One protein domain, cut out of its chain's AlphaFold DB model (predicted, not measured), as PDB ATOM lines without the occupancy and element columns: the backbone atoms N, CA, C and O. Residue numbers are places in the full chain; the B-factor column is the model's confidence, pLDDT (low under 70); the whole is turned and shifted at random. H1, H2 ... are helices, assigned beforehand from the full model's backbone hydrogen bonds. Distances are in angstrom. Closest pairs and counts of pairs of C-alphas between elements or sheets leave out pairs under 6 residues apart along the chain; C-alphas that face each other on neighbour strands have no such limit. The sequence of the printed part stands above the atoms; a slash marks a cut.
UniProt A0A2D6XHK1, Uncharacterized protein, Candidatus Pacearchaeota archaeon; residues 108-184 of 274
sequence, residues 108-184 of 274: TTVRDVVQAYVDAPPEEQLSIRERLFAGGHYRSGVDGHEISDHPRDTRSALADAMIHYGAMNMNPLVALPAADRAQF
ATOM      1  N   THR A 108      30.559  28.887  32.059       87.69
ATOM      2  CA  THR A 108      31.449  27.763  32.356       87.69
ATOM      3  C   THR A 108      30.620  26.525  32.630       87.69
ATOM      4  O   THR A 108      29.706  26.553  33.457       87.69
ATOM      5  N   THR A 109      30.960  25.434  31.957       89.88
ATOM      6  CA  THR A 109      30.381  24.106  32.166       89.88
ATOM      7  C   THR A 109      31.301  23.225  33.006       89.88
ATOM      8  O   THR A 109      32.481  23.523  33.214       89.88
ATOM      9  N   VAL A 110      30.769  22.098  33.474       85.69
ATOM     10  CA  VAL A 110      31.562  21.039  34.119       85.69
ATOM     11  C   VAL A 110      32.678  20.548  33.193       85.69
ATOM     12  O   VAL A 110      33.815  20.380  33.636       85.69
ATOM     13  N   ARG A 111      32.383  20.373  31.898       87.62
ATOM     14  CA  ARG A 111      33.353  19.977  30.871       87.62
ATOM     15  C   ARG A 111      34.536  20.932  30.825       87.62
ATOM     16  O   ARG A 111      35.668  20.464  30.816       87.62
ATOM     17  N   ASP A 112      34.280  22.237  30.843       89.62
ATOM     18  CA  ASP A 112      35.334  23.253  30.752       89.62
ATOM     19  C   ASP A 112      36.302  23.164  31.938       89.62
ATOM     20  O   ASP A 112      37.515  23.235  31.757       89.62
ATOM     21  N   VAL A 113      35.782  22.947  33.150       89.38
ATOM     22  CA  VAL A 113      36.602  22.791  34.363       89.38
ATOM     23  C   VAL A 113      37.435  21.512  34.318       89.38
ATOM     24  O   VAL A 113      38.625  21.537  34.639       89.38
ATOM     25  N   VAL A 114      36.830  20.391  33.920       88.31
ATOM     26  CA  VAL A 114      37.537  19.106  33.835       88.31
ATOM     27  C   VAL A 114      38.609  19.157  32.748       88.31
ATOM     28  O   VAL A 114      39.739  18.738  32.997       88.31
ATOM     29  N   GLN A 115      38.287  19.714  31.581       88.56
ATOM     30  CA  GLN A 115      39.229  19.868  30.479       88.56
ATOM     31  C   GLN A 115      40.388  20.790  30.873       88.56
ATOM     32  O   GLN A 115      41.541  20.426  30.675       88.56
ATOM     33  N   ALA A 116      40.103  21.920  31.530       90.44
ATOM     34  CA  ALA A 116      41.134  22.823  32.036       90.44
ATOM     35  C   ALA A 116      42.083  22.130  33.028       90.44
ATOM     36  O   ALA A 116      43.286  22.365  32.986       90.44
ATOM     37  N   TYR A 117      41.571  21.251  33.894       90.50
ATOM     38  CA  TYR A 117      42.413  20.459  34.791       90.50
ATOM     39  C   TYR A 117      43.260  19.415  34.044       90.50
ATOM     40  O   TYR A 117      44.431  19.237  34.369       90.50
ATOM     41  N   VAL A 118      42.689  18.716  33.057       88.62
ATOM     42  CA  VAL A 118      43.397  17.677  32.285       88.62
ATOM     43  C   VAL A 118      44.489  18.278  31.397       88.62
ATOM     44  O   VAL A 118      45.583  17.719  31.328       88.62
ATOM     45  N   ASP A 119      44.214  19.421  30.770       89.81
ATOM     46  CA  ASP A 119      45.151  20.114  29.879       89.81
ATOM     47  C   ASP A 119      46.236  20.896  30.637       89.81
ATOM     48  O   ASP A 119      47.239  21.302  30.045       89.81
ATOM     49  N   ALA A 120      46.057  21.114  31.944       88.69
ATOM     50  CA  ALA A 120      47.037  21.797  32.775       88.69
ATOM     51  C   ALA A 120      48.351  20.991  32.870       88.69
ATOM     52  O   ALA A 120      48.323  19.761  32.985       88.69
ATOM     53  N   PRO A 121      49.523  21.657  32.881       89.81
ATOM     54  CA  PRO A 121      50.800  20.991  33.098       89.81
ATOM     55  C   PRO A 121      50.861  20.338  34.493       89.81
ATOM     56  O   PRO A 121      50.158  20.771  35.410       89.81
ATOM     57  N   PRO A 122      51.749  19.349  34.711       86.12
ATOM     58  CA  PRO A 122      51.814  18.602  35.971       86.12
ATOM     59  C   PRO A 122      51.959  19.475  37.226       86.12
ATOM     60  O   PRO A 122      51.340  19.195  38.249       86.12
ATOM     61  N   GLU A 123      52.736  20.559  37.148       87.06
ATOM     62  CA  GLU A 123      52.919  21.503  38.260       87.06
ATOM     63  C   GLU A 123      51.627  22.254  38.613       87.06
ATOM     64  O   GLU A 123      51.338  22.512  39.782       87.06
ATOM     65  N   GLU A 124      50.825  22.591  37.606       90.00
ATOM     66  CA  GLU A 124      49.547  23.270  37.800       90.00
ATOM     67  C   GLU A 124      48.479  22.293  38.294       90.00
ATOM     68  O   GLU A 124      47.730  22.626  39.211       90.00
ATOM     69  N   GLN A 125      48.473  21.054  37.794       89.94
ATOM     70  CA  GLN A 125      47.632  19.993  38.352       89.94
ATOM     71  C   GLN A 125      47.944  19.748  39.830       89.94
ATOM     72  O   GLN A 125      47.018  19.615  40.629       89.94
ATOM     73  N   LEU A 126      49.226  19.721  40.208       89.38
ATOM     74  CA  LEU A 126      49.641  19.602  41.605       89.38
ATOM     75  C   LEU A 126      49.131  20.785  42.434       89.38
ATOM     76  O   LEU A 126      48.488  20.576  43.455       89.38
ATOM     77  N   SER A 127      49.321  22.016  41.956       90.88
ATOM     78  CA  SER A 127      48.788  23.220  42.607       90.88
ATOM     79  C   SER A 127      47.266  23.151  42.808       90.88
ATOM     80  O   SER A 127      46.754  23.499  43.871       90.88
ATOM     81  N   ILE A 128      46.517  22.643  41.823       92.94
ATOM     82  CA  ILE A 128      45.066  22.445  41.948       92.94
ATOM     83  C   ILE A 128      44.749  21.399  43.026       92.94
ATOM     84  O   ILE A 128      43.865  21.637  43.849       92.94
ATOM     85  N   ARG A 129      45.482  20.279  43.079       92.56
ATOM     86  CA  ARG A 129      45.330  19.243  44.122       92.56
ATOM     87  C   ARG A 129      45.598  19.795  45.519       92.56
ATOM     88  O   ARG A 129      44.787  19.592  46.418       92.56
ATOM     89  N   GLU A 130      46.680  20.551  45.691       91.56
ATOM     90  CA  GLU A 130      47.018  21.207  46.960       91.56
ATOM     91  C   GLU A 130      45.898  22.162  47.405       91.56
ATOM     92  O   GLU A 130      45.494  22.177  48.568       91.56
ATOM     93  N   ARG A 131      45.337  22.939  46.471       93.31
ATOM     94  CA  ARG A 131      44.227  23.863  46.756       93.31
ATOM     95  C   ARG A 131      42.921  23.134  47.075       93.31
ATOM     96  O   ARG A 131      42.192  23.566  47.965       93.31
ATOM     97  N   LEU A 132      42.633  22.019  46.399       93.19
ATOM     98  CA  LEU A 132      41.503  21.133  46.713       93.19
ATOM     99  C   LEU A 132      41.634  20.539  48.122       93.19
ATOM    100  O   LEU A 132      40.649  20.477  48.859       93.19
ATOM    101  N   PHE A 133      42.849  20.150  48.510       92.31
ATOM    102  CA  PHE A 133      43.156  19.668  49.853       92.31
ATOM    103  C   PHE A 133      42.962  20.764  50.902       92.31
ATOM    104  O   PHE A 133      42.233  20.563  51.870       92.31
ATOM    105  N   ALA A 134      43.524  21.953  50.671       90.94
ATOM    106  CA  ALA A 134      43.358  23.105  51.556       90.94
ATOM    107  C   ALA A 134      41.890  23.555  51.682       90.94
ATOM    108  O   ALA A 134      41.473  24.031  52.737       90.94
ATOM    109  N   GLY A 135      41.095  23.375  50.622       90.00
ATOM    110  CA  GLY A 135      39.647  23.597  50.620       90.00
ATOM    111  C   GLY A 135      38.836  22.528  51.353       90.00
ATOM    112  O   GLY A 135      37.640  22.716  51.548       90.00
ATOM    113  N   GLY A 136      39.463  21.429  51.784       90.31
ATOM    114  CA  GLY A 136      38.796  20.346  52.506       90.31
ATOM    115  C   GLY A 136      37.938  19.435  51.626       90.31
ATOM    116  O   GLY A 136      37.074  18.740  52.150       90.31
ATOM    117  N   HIS A 137      38.168  19.421  50.309       92.12
ATOM    118  CA  HIS A 137      37.395  18.601  49.368       92.12
ATOM    119  C   HIS A 137      37.880  17.144  49.284       92.12
ATOM    120  O   HIS A 137      37.188  16.278  48.747       92.12
ATOM    121  N   TYR A 138      39.066  16.840  49.817       89.38
ATOM    122  CA  TYR A 138      39.523  15.458  49.959       89.38
ATOM    123  C   TYR A 138      38.770  14.746  51.088       89.38
ATOM    124  O   TYR A 138      38.434  15.330  52.120       89.38
ATOM    125  N   ARG A 139      38.526  13.443  50.911       78.12
ATOM    126  CA  ARG A 139      37.918  12.610  51.955       78.12
ATOM    127  C   ARG A 139      38.843  12.517  53.169       78.12
ATOM    128  O   ARG A 139      40.064  12.524  53.036       78.12
ATOM    129  N   SER A 140      38.254  12.379  54.359       74.69
ATOM    130  CA  SER A 140      39.029  12.255  55.597       74.69
ATOM    131  C   SER A 140      40.007  11.081  55.517       74.69
ATOM    132  O   SER A 140      39.580   9.959  55.239       74.69
ATOM    133  N   GLY A 141      41.277  11.329  55.831       72.44
ATOM    134  CA  GLY A 141      42.316  10.298  55.889       72.44
ATOM    135  C   GLY A 141      43.310  10.312  54.729       72.44
ATOM    136  O   GLY A 141      44.262   9.546  54.790       72.44
ATOM    137  N   VAL A 142      43.125  11.173  53.725       79.06
ATOM    138  CA  VAL A 142      44.182  11.470  52.748       79.06
ATOM    139  C   VAL A 142      45.200  12.399  53.408       79.06
ATOM    140  O   VAL A 142      44.811  13.411  53.995       79.06
ATOM    141  N   ASP A 143      46.480  12.041  53.341       80.38
ATOM    142  CA  ASP A 143      47.577  12.908  53.772       80.38
ATOM    143  C   ASP A 143      47.888  13.934  52.667       80.38
ATOM    144  O   ASP A 143      47.842  13.615  51.478       80.38
ATOM    145  N   GLY A 144      48.224  15.168  53.056       75.81
ATOM    146  CA  GLY A 144      48.639  16.225  52.134       75.81
ATOM    147  C   GLY A 144      49.849  15.812  51.293       75.81
ATOM    148  O   GLY A 144      49.952  16.200  50.133       75.81
ATOM    149  N   HIS A 145      50.716  14.952  51.831       78.00
ATOM    150  CA  HIS A 145      51.883  14.429  51.114       78.00
ATOM    151  C   HIS A 145      51.545  13.358  50.062       78.00
ATOM    152  O   HIS A 145      52.320  13.157  49.132       78.00
ATOM    153  N   GLU A 146      50.386  12.705  50.166       79.50
ATOM    154  CA  GLU A 146      49.987  11.578  49.307       79.50
ATOM    155  C   GLU A 146      48.976  11.990  48.220       79.50
ATOM    156  O   GLU A 146      48.564  11.177  47.392       79.50
ATOM    157  N   ILE A 147      48.575  13.267  48.158       80.12
ATOM    158  CA  ILE A 147      47.554  13.753  47.207       80.12
ATOM    159  C   ILE A 147      47.906  13.477  45.737       80.12
ATOM    160  O   ILE A 147      47.015  13.366  44.889       80.12
ATOM    161  N   SER A 148      49.198  13.356  45.425       78.62
ATOM    162  CA  SER A 148      49.705  13.059  44.084       78.62
ATOM    163  C   SER A 148      49.503  11.600  43.676       78.62
ATOM    164  O   SER A 148      49.291  11.334  42.491       78.62
ATOM    165  N   ASP A 149      49.487  10.693  44.653       77.19
ATOM    166  CA  ASP A 149      49.440   9.240  44.464       77.19
ATOM    167  C   ASP A 149      48.002   8.699  44.421       77.19
ATOM    168  O   ASP A 149      47.758   7.531  44.102       77.19
ATOM    169  N   HIS A 150      47.017   9.568  44.671       77.19
ATOM    170  CA  HIS A 150      45.598   9.228  44.721       77.19
ATOM    171  C   HIS A 150      44.781   9.933  43.621       77.19
ATOM    172  O   HIS A 150      43.982  10.842  43.890       77.19
ATOM    173  N   PRO A 151      44.894   9.498  42.348       74.88
ATOM    174  CA  PRO A 151      44.158  10.108  41.241       74.88
ATOM    175  C   PRO A 151      42.638   9.933  41.374       74.88
ATOM    176  O   PRO A 151      41.880  10.790  40.927       74.88
ATOM    177  N   ARG A 152      42.164   8.853  42.013       76.69
ATOM    178  CA  ARG A 152      40.727   8.651  42.272       76.69
ATOM    179  C   ARG A 152      40.180   9.660  43.281       76.69
ATOM    180  O   ARG A 152      39.126  10.240  43.028       76.69
ATOM    181  N   ASP A 153      40.907   9.904  44.370       83.06
ATOM    182  CA  ASP A 153      40.483  10.852  45.405       83.06
ATOM    183  C   ASP A 153      40.553  12.291  44.905       83.06
ATOM    184  O   ASP A 153      39.635  13.066  45.155       83.06
ATOM    185  N   THR A 154      41.556  12.608  44.084       87.00
ATOM    186  CA  THR A 154      41.646  13.898  43.387       87.00
ATOM    187  C   THR A 154      40.410  14.168  42.526       87.00
ATOM    188  O   THR A 154      39.849  15.262  42.569       87.00
ATOM    189  N   ARG A 155      39.938  13.170  41.764       85.56
ATOM    190  CA  ARG A 155      38.715  13.323  40.962       85.56
ATOM    191  C   ARG A 155      37.487  13.542  41.840       85.56
ATOM    192  O   ARG A 155      36.682  14.420  41.547       85.56
ATOM    193  N   SER A 156      37.365  12.789  42.934       85.62
ATOM    194  CA  SER A 156      36.259  12.971  43.880       85.62
ATOM    195  C   SER A 156      36.285  14.357  44.523       85.62
ATOM    196  O   SER A 156      35.222  14.946  44.694       85.62
ATOM    197  N   ALA A 157      37.468  14.874  44.856       90.94
ATOM    198  CA  ALA A 157      37.635  16.201  45.434       90.94
ATOM    199  C   ALA A 157      37.272  17.307  44.435       90.94
ATOM    200  O   ALA A 157      36.573  18.252  44.786       90.94
ATOM    201  N   LEU A 158      37.682  17.180  43.170       92.12
ATOM    202  CA  LEU A 158      37.304  18.143  42.135       92.12
ATOM    203  C   LEU A 158      35.793  18.107  41.846       92.12
ATOM    204  O   LEU A 158      35.193  19.164  41.671       92.12
ATOM    205  N   ALA A 159      35.162  16.926  41.843       88.62
ATOM    206  CA  ALA A 159      33.706  16.802  41.716       88.62
ATOM    207  C   ALA A 159      32.969  17.498  42.869       88.62
ATOM    208  O   ALA A 159      32.027  18.254  42.632       88.62
ATOM    209  N   ASP A 160      33.428  17.288  44.102       89.62
ATOM    210  CA  ASP A 160      32.877  17.951  45.284       89.62
ATOM    211  C   ASP A 160      33.047  19.477  45.212       89.62
ATOM    212  O   ASP A 160      32.089  20.222  45.428       89.62
ATOM    213  N   ALA A 161      34.225  19.955  44.797       93.12
ATOM    214  CA  ALA A 161      34.475  21.376  44.575       93.12
ATOM    215  C   ALA A 161      33.555  21.963  43.492       93.12
ATOM    216  O   ALA A 161      32.990  23.037  43.684       93.12
ATOM    217  N   MET A 162      33.351  21.261  42.371       92.12
ATOM    218  CA  MET A 162      32.421  21.689  41.319       92.12
ATOM    219  C   MET A 162      30.992  21.834  41.850       92.12
ATOM    220  O   MET A 162      30.356  22.850  41.590       92.12
ATOM    221  N   ILE A 163      30.500  20.875  42.640       86.50
ATOM    222  CA  ILE A 163      29.167  20.962  43.258       86.50
ATOM    223  C   ILE A 163      29.102  22.149  44.230       86.50
ATOM    224  O   ILE A 163      28.158  22.940  44.186       86.50
ATOM    225  N   HIS A 164      30.109  22.290  45.096       91.06
ATOM    226  CA  HIS A 164      30.147  23.324  46.125       91.06
ATOM    227  C   HIS A 164      30.184  24.743  45.538       91.06
ATOM    228  O   HIS A 164      29.356  25.581  45.894       91.06
ATOM    229  N   TYR A 165      31.123  25.013  44.627       90.62
ATOM    230  CA  TYR A 165      31.291  26.338  44.023       90.62
ATOM    231  C   TYR A 165      30.281  26.605  42.905       90.62
ATOM    232  O   TYR A 165      29.846  27.746  42.750       90.62
ATOM    233  N   GLY A 166      29.823  25.572  42.193       87.06
ATOM    234  CA  GLY A 166      28.729  25.685  41.227       87.06
ATOM    235  C   GLY A 166      27.422  26.131  41.885       87.06
ATOM    236  O   GLY A 166      26.738  27.005  41.364       87.06
ATOM    237  N   ALA A 167      27.122  25.652  43.100       86.19
ATOM    238  CA  ALA A 167      25.983  26.145  43.881       86.19
ATOM    239  C   ALA A 167      26.093  27.639  44.259       86.19
ATOM    240  O   ALA A 167      25.087  28.272  44.579       86.19
ATOM    241  N   MET A 168      27.302  28.207  44.213       88.94
ATOM    242  CA  MET A 168      27.581  29.632  44.427       88.94
ATOM    243  C   MET A 168      27.767  30.403  43.115       88.94
ATOM    244  O   MET A 168      28.106  31.586  43.158       88.94
ATOM    245  N   ASN A 169      27.549  29.753  41.967       87.56
ATOM    246  CA  ASN A 169      27.775  30.310  40.638       87.56
ATOM    247  C   ASN A 169      29.225  30.805  40.449       87.56
ATOM    248  O   ASN A 169      29.468  31.880  39.900       87.56
ATOM    249  N   MET A 170      30.197  30.044  40.964       90.25
ATOM    250  CA  MET A 170      31.626  30.354  40.900       90.25
ATOM    251  C   MET A 170      32.410  29.238  40.211       90.25
ATOM    252  O   MET A 170      32.150  28.053  40.412       90.25
ATOM    253  N   ASN A 171      33.439  29.617  39.449       89.44
ATOM    254  CA  ASN A 171      34.379  28.652  38.889       89.44
ATOM    255  C   ASN A 171      35.270  28.090  40.018       89.44
ATOM    256  O   ASN A 171      36.003  28.867  40.644       89.44
ATOM    257  N   PRO A 172      35.266  26.767  40.268       88.94
ATOM    258  CA  PRO A 172      36.022  26.167  41.363       88.94
ATOM    259  C   PRO A 172      37.530  26.406  41.237       88.94
ATOM    260  O   PRO A 172      38.176  26.735  42.226       88.94
ATOM    261  N   LEU A 173      38.113  26.343  40.035       91.31
ATOM    262  CA  LEU A 173      39.564  26.516  39.853       91.31
ATOM    263  C   LEU A 173      40.042  27.918  40.259       91.31
ATOM    264  O   LEU A 173      41.190  28.103  40.676       91.31
ATOM    265  N   VAL A 174      39.153  28.908  40.183       91.44
ATOM    266  CA  VAL A 174      39.424  30.281  40.618       91.44
ATOM    267  C   VAL A 174      39.104  30.453  42.102       91.44
ATOM    268  O   VAL A 174      39.901  31.046  42.824       91.44
ATOM    269  N   ALA A 175      37.976  29.908  42.559       91.00
ATOM    270  CA  ALA A 175      37.443  30.121  43.902       91.00
ATOM    271  C   ALA A 175      38.151  29.323  45.010       91.00
ATOM    272  O   ALA A 175      38.043  29.691  46.179       91.00
ATOM    273  N   LEU A 176      38.888  28.260  44.664       92.12
ATOM    274  CA  LEU A 176      39.614  27.452  45.643       92.12
ATOM    275  C   LEU A 176      40.564  28.307  46.508       92.12
ATOM    276  O   LEU A 176      41.233  29.208  45.989       92.12
ATOM    277  N   PRO A 177      40.702  28.017  47.811       91.25
ATOM    278  CA  PRO A 177      41.629  28.751  48.659       91.25
ATOM    279  C   PRO A 177      43.076  28.538  48.204       91.25
ATOM    280  O   PRO A 177      43.405  27.568  47.519       91.25
ATOM    281  N   ALA A 178      43.956  29.463  48.581       88.38
ATOM    282  CA  ALA A 178      45.387  29.256  48.415       88.38
ATOM    283  C   ALA A 178      45.850  28.129  49.347       88.38
ATOM    284  O   ALA A 178      45.510  28.119  50.531       88.38
ATOM    285  N   ALA A 179      46.633  27.200  48.810       85.81
ATOM    286  CA  ALA A 179      47.241  26.136  49.586       85.81
ATOM    287  C   ALA A 179      48.399  26.684  50.431       85.81
ATOM    288  O   ALA A 179      49.269  27.395  49.917       85.81
ATOM    289  N   ASP A 180      48.433  26.347  51.722       83.06
ATOM    290  CA  ASP A 180      49.629  26.572  52.529       83.06
ATOM    291  C   ASP A 180      50.665  25.509  52.166       83.06
ATOM    292  O   ASP A 180      50.578  24.365  52.609       83.06
ATOM    293  N   ARG A 181      51.661  25.898  51.362       71.69
ATOM    294  CA  ARG A 181      52.730  24.993  50.921       71.69
ATOM    295  C   ARG A 181      53.435  24.295  52.079       71.69
ATOM    296  O   ARG A 181      53.918  23.189  51.877       71.69
ATOM    297  N   ALA A 182      53.463  24.876  53.281       72.88
ATOM    298  CA  ALA A 182      54.064  24.234  54.448       72.88
ATOM    299  C   ALA A 182      53.402  22.894  54.820       72.88
ATOM    300  O   ALA A 182      54.052  22.068  55.449       72.88
ATOM    301  N   GLN A 183      52.149  22.662  54.408       71.44
ATOM    302  CA  GLN A 183      51.422  21.402  54.616       71.44
ATOM    303  C   GLN A 183      51.791  20.313  53.600       71.44
ATOM    304  O   GLN A 183      51.446  19.155  53.798       71.44
ATOM    305  N   PHE A 184      52.480  20.684  52.517       71.75
ATOM    306  CA  PHE A 184      52.834  19.797  51.406       71.75
ATOM    307  C   PHE A 184      54.350  19.615  51.268       71.75
ATOM    308  O   PHE A 184      54.793  18.682  50.601       71.75
TER     309      PHE A 184
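Overview. This is residues 108 to 184 of the 274 residues of an uncharacterized protein of Candidatus Pacearchaeota archaeon (UniProt A0A2D6XHK1). The three longer helices, H1, H2 and H3, stand roughly as the sides of a triangle, with short H4 over one face of it. The printed part has 77 residues with four named helices, in the order H1 H2 H3 H4, and no named strand: the class is all helix. It is compact, with a radius of gyration of the C-alphas of 11.5 A, and spans 31 by 24 by 21 A.

Arrangement. The longest helix, H3, residues 151 to 166, touches H2, residues 122 to 134, at a steep tilt of 63 degrees, the same way; the closest C-alphas, of Ala 157 and Leu 132, are 6.4 A apart. With residues 161 to 166 alone, H3 touches H4, residues 172 to 175; the closest C-alphas, of Tyr 165 and Pro 172, are 5.4 A apart. H1, residues 110 to 119, and H2 only just touch, with 3 pairs of C-alphas within 8 A, the closest being Tyr 117 and Gln 125, 6.3 A. In H1, H2 and H3 every O i to N i+4 pair is within hydrogen-bond range; H4 is too short for one.

Along the chain. H3 measures 21.9 A, H2 18.3 A and H1 14.3 A from first to last C-alpha. H1 begins at C-alpha 110 (31.562, 21.039, 34.119); H4 ends at C-alpha 175 (37.443, 30.121, 43.902).

Size, cuts and confidence. The printed part has no cut. The link from H2 to H3, residues 135 to 150, is long. No printed residue is under 70 in pLDDT.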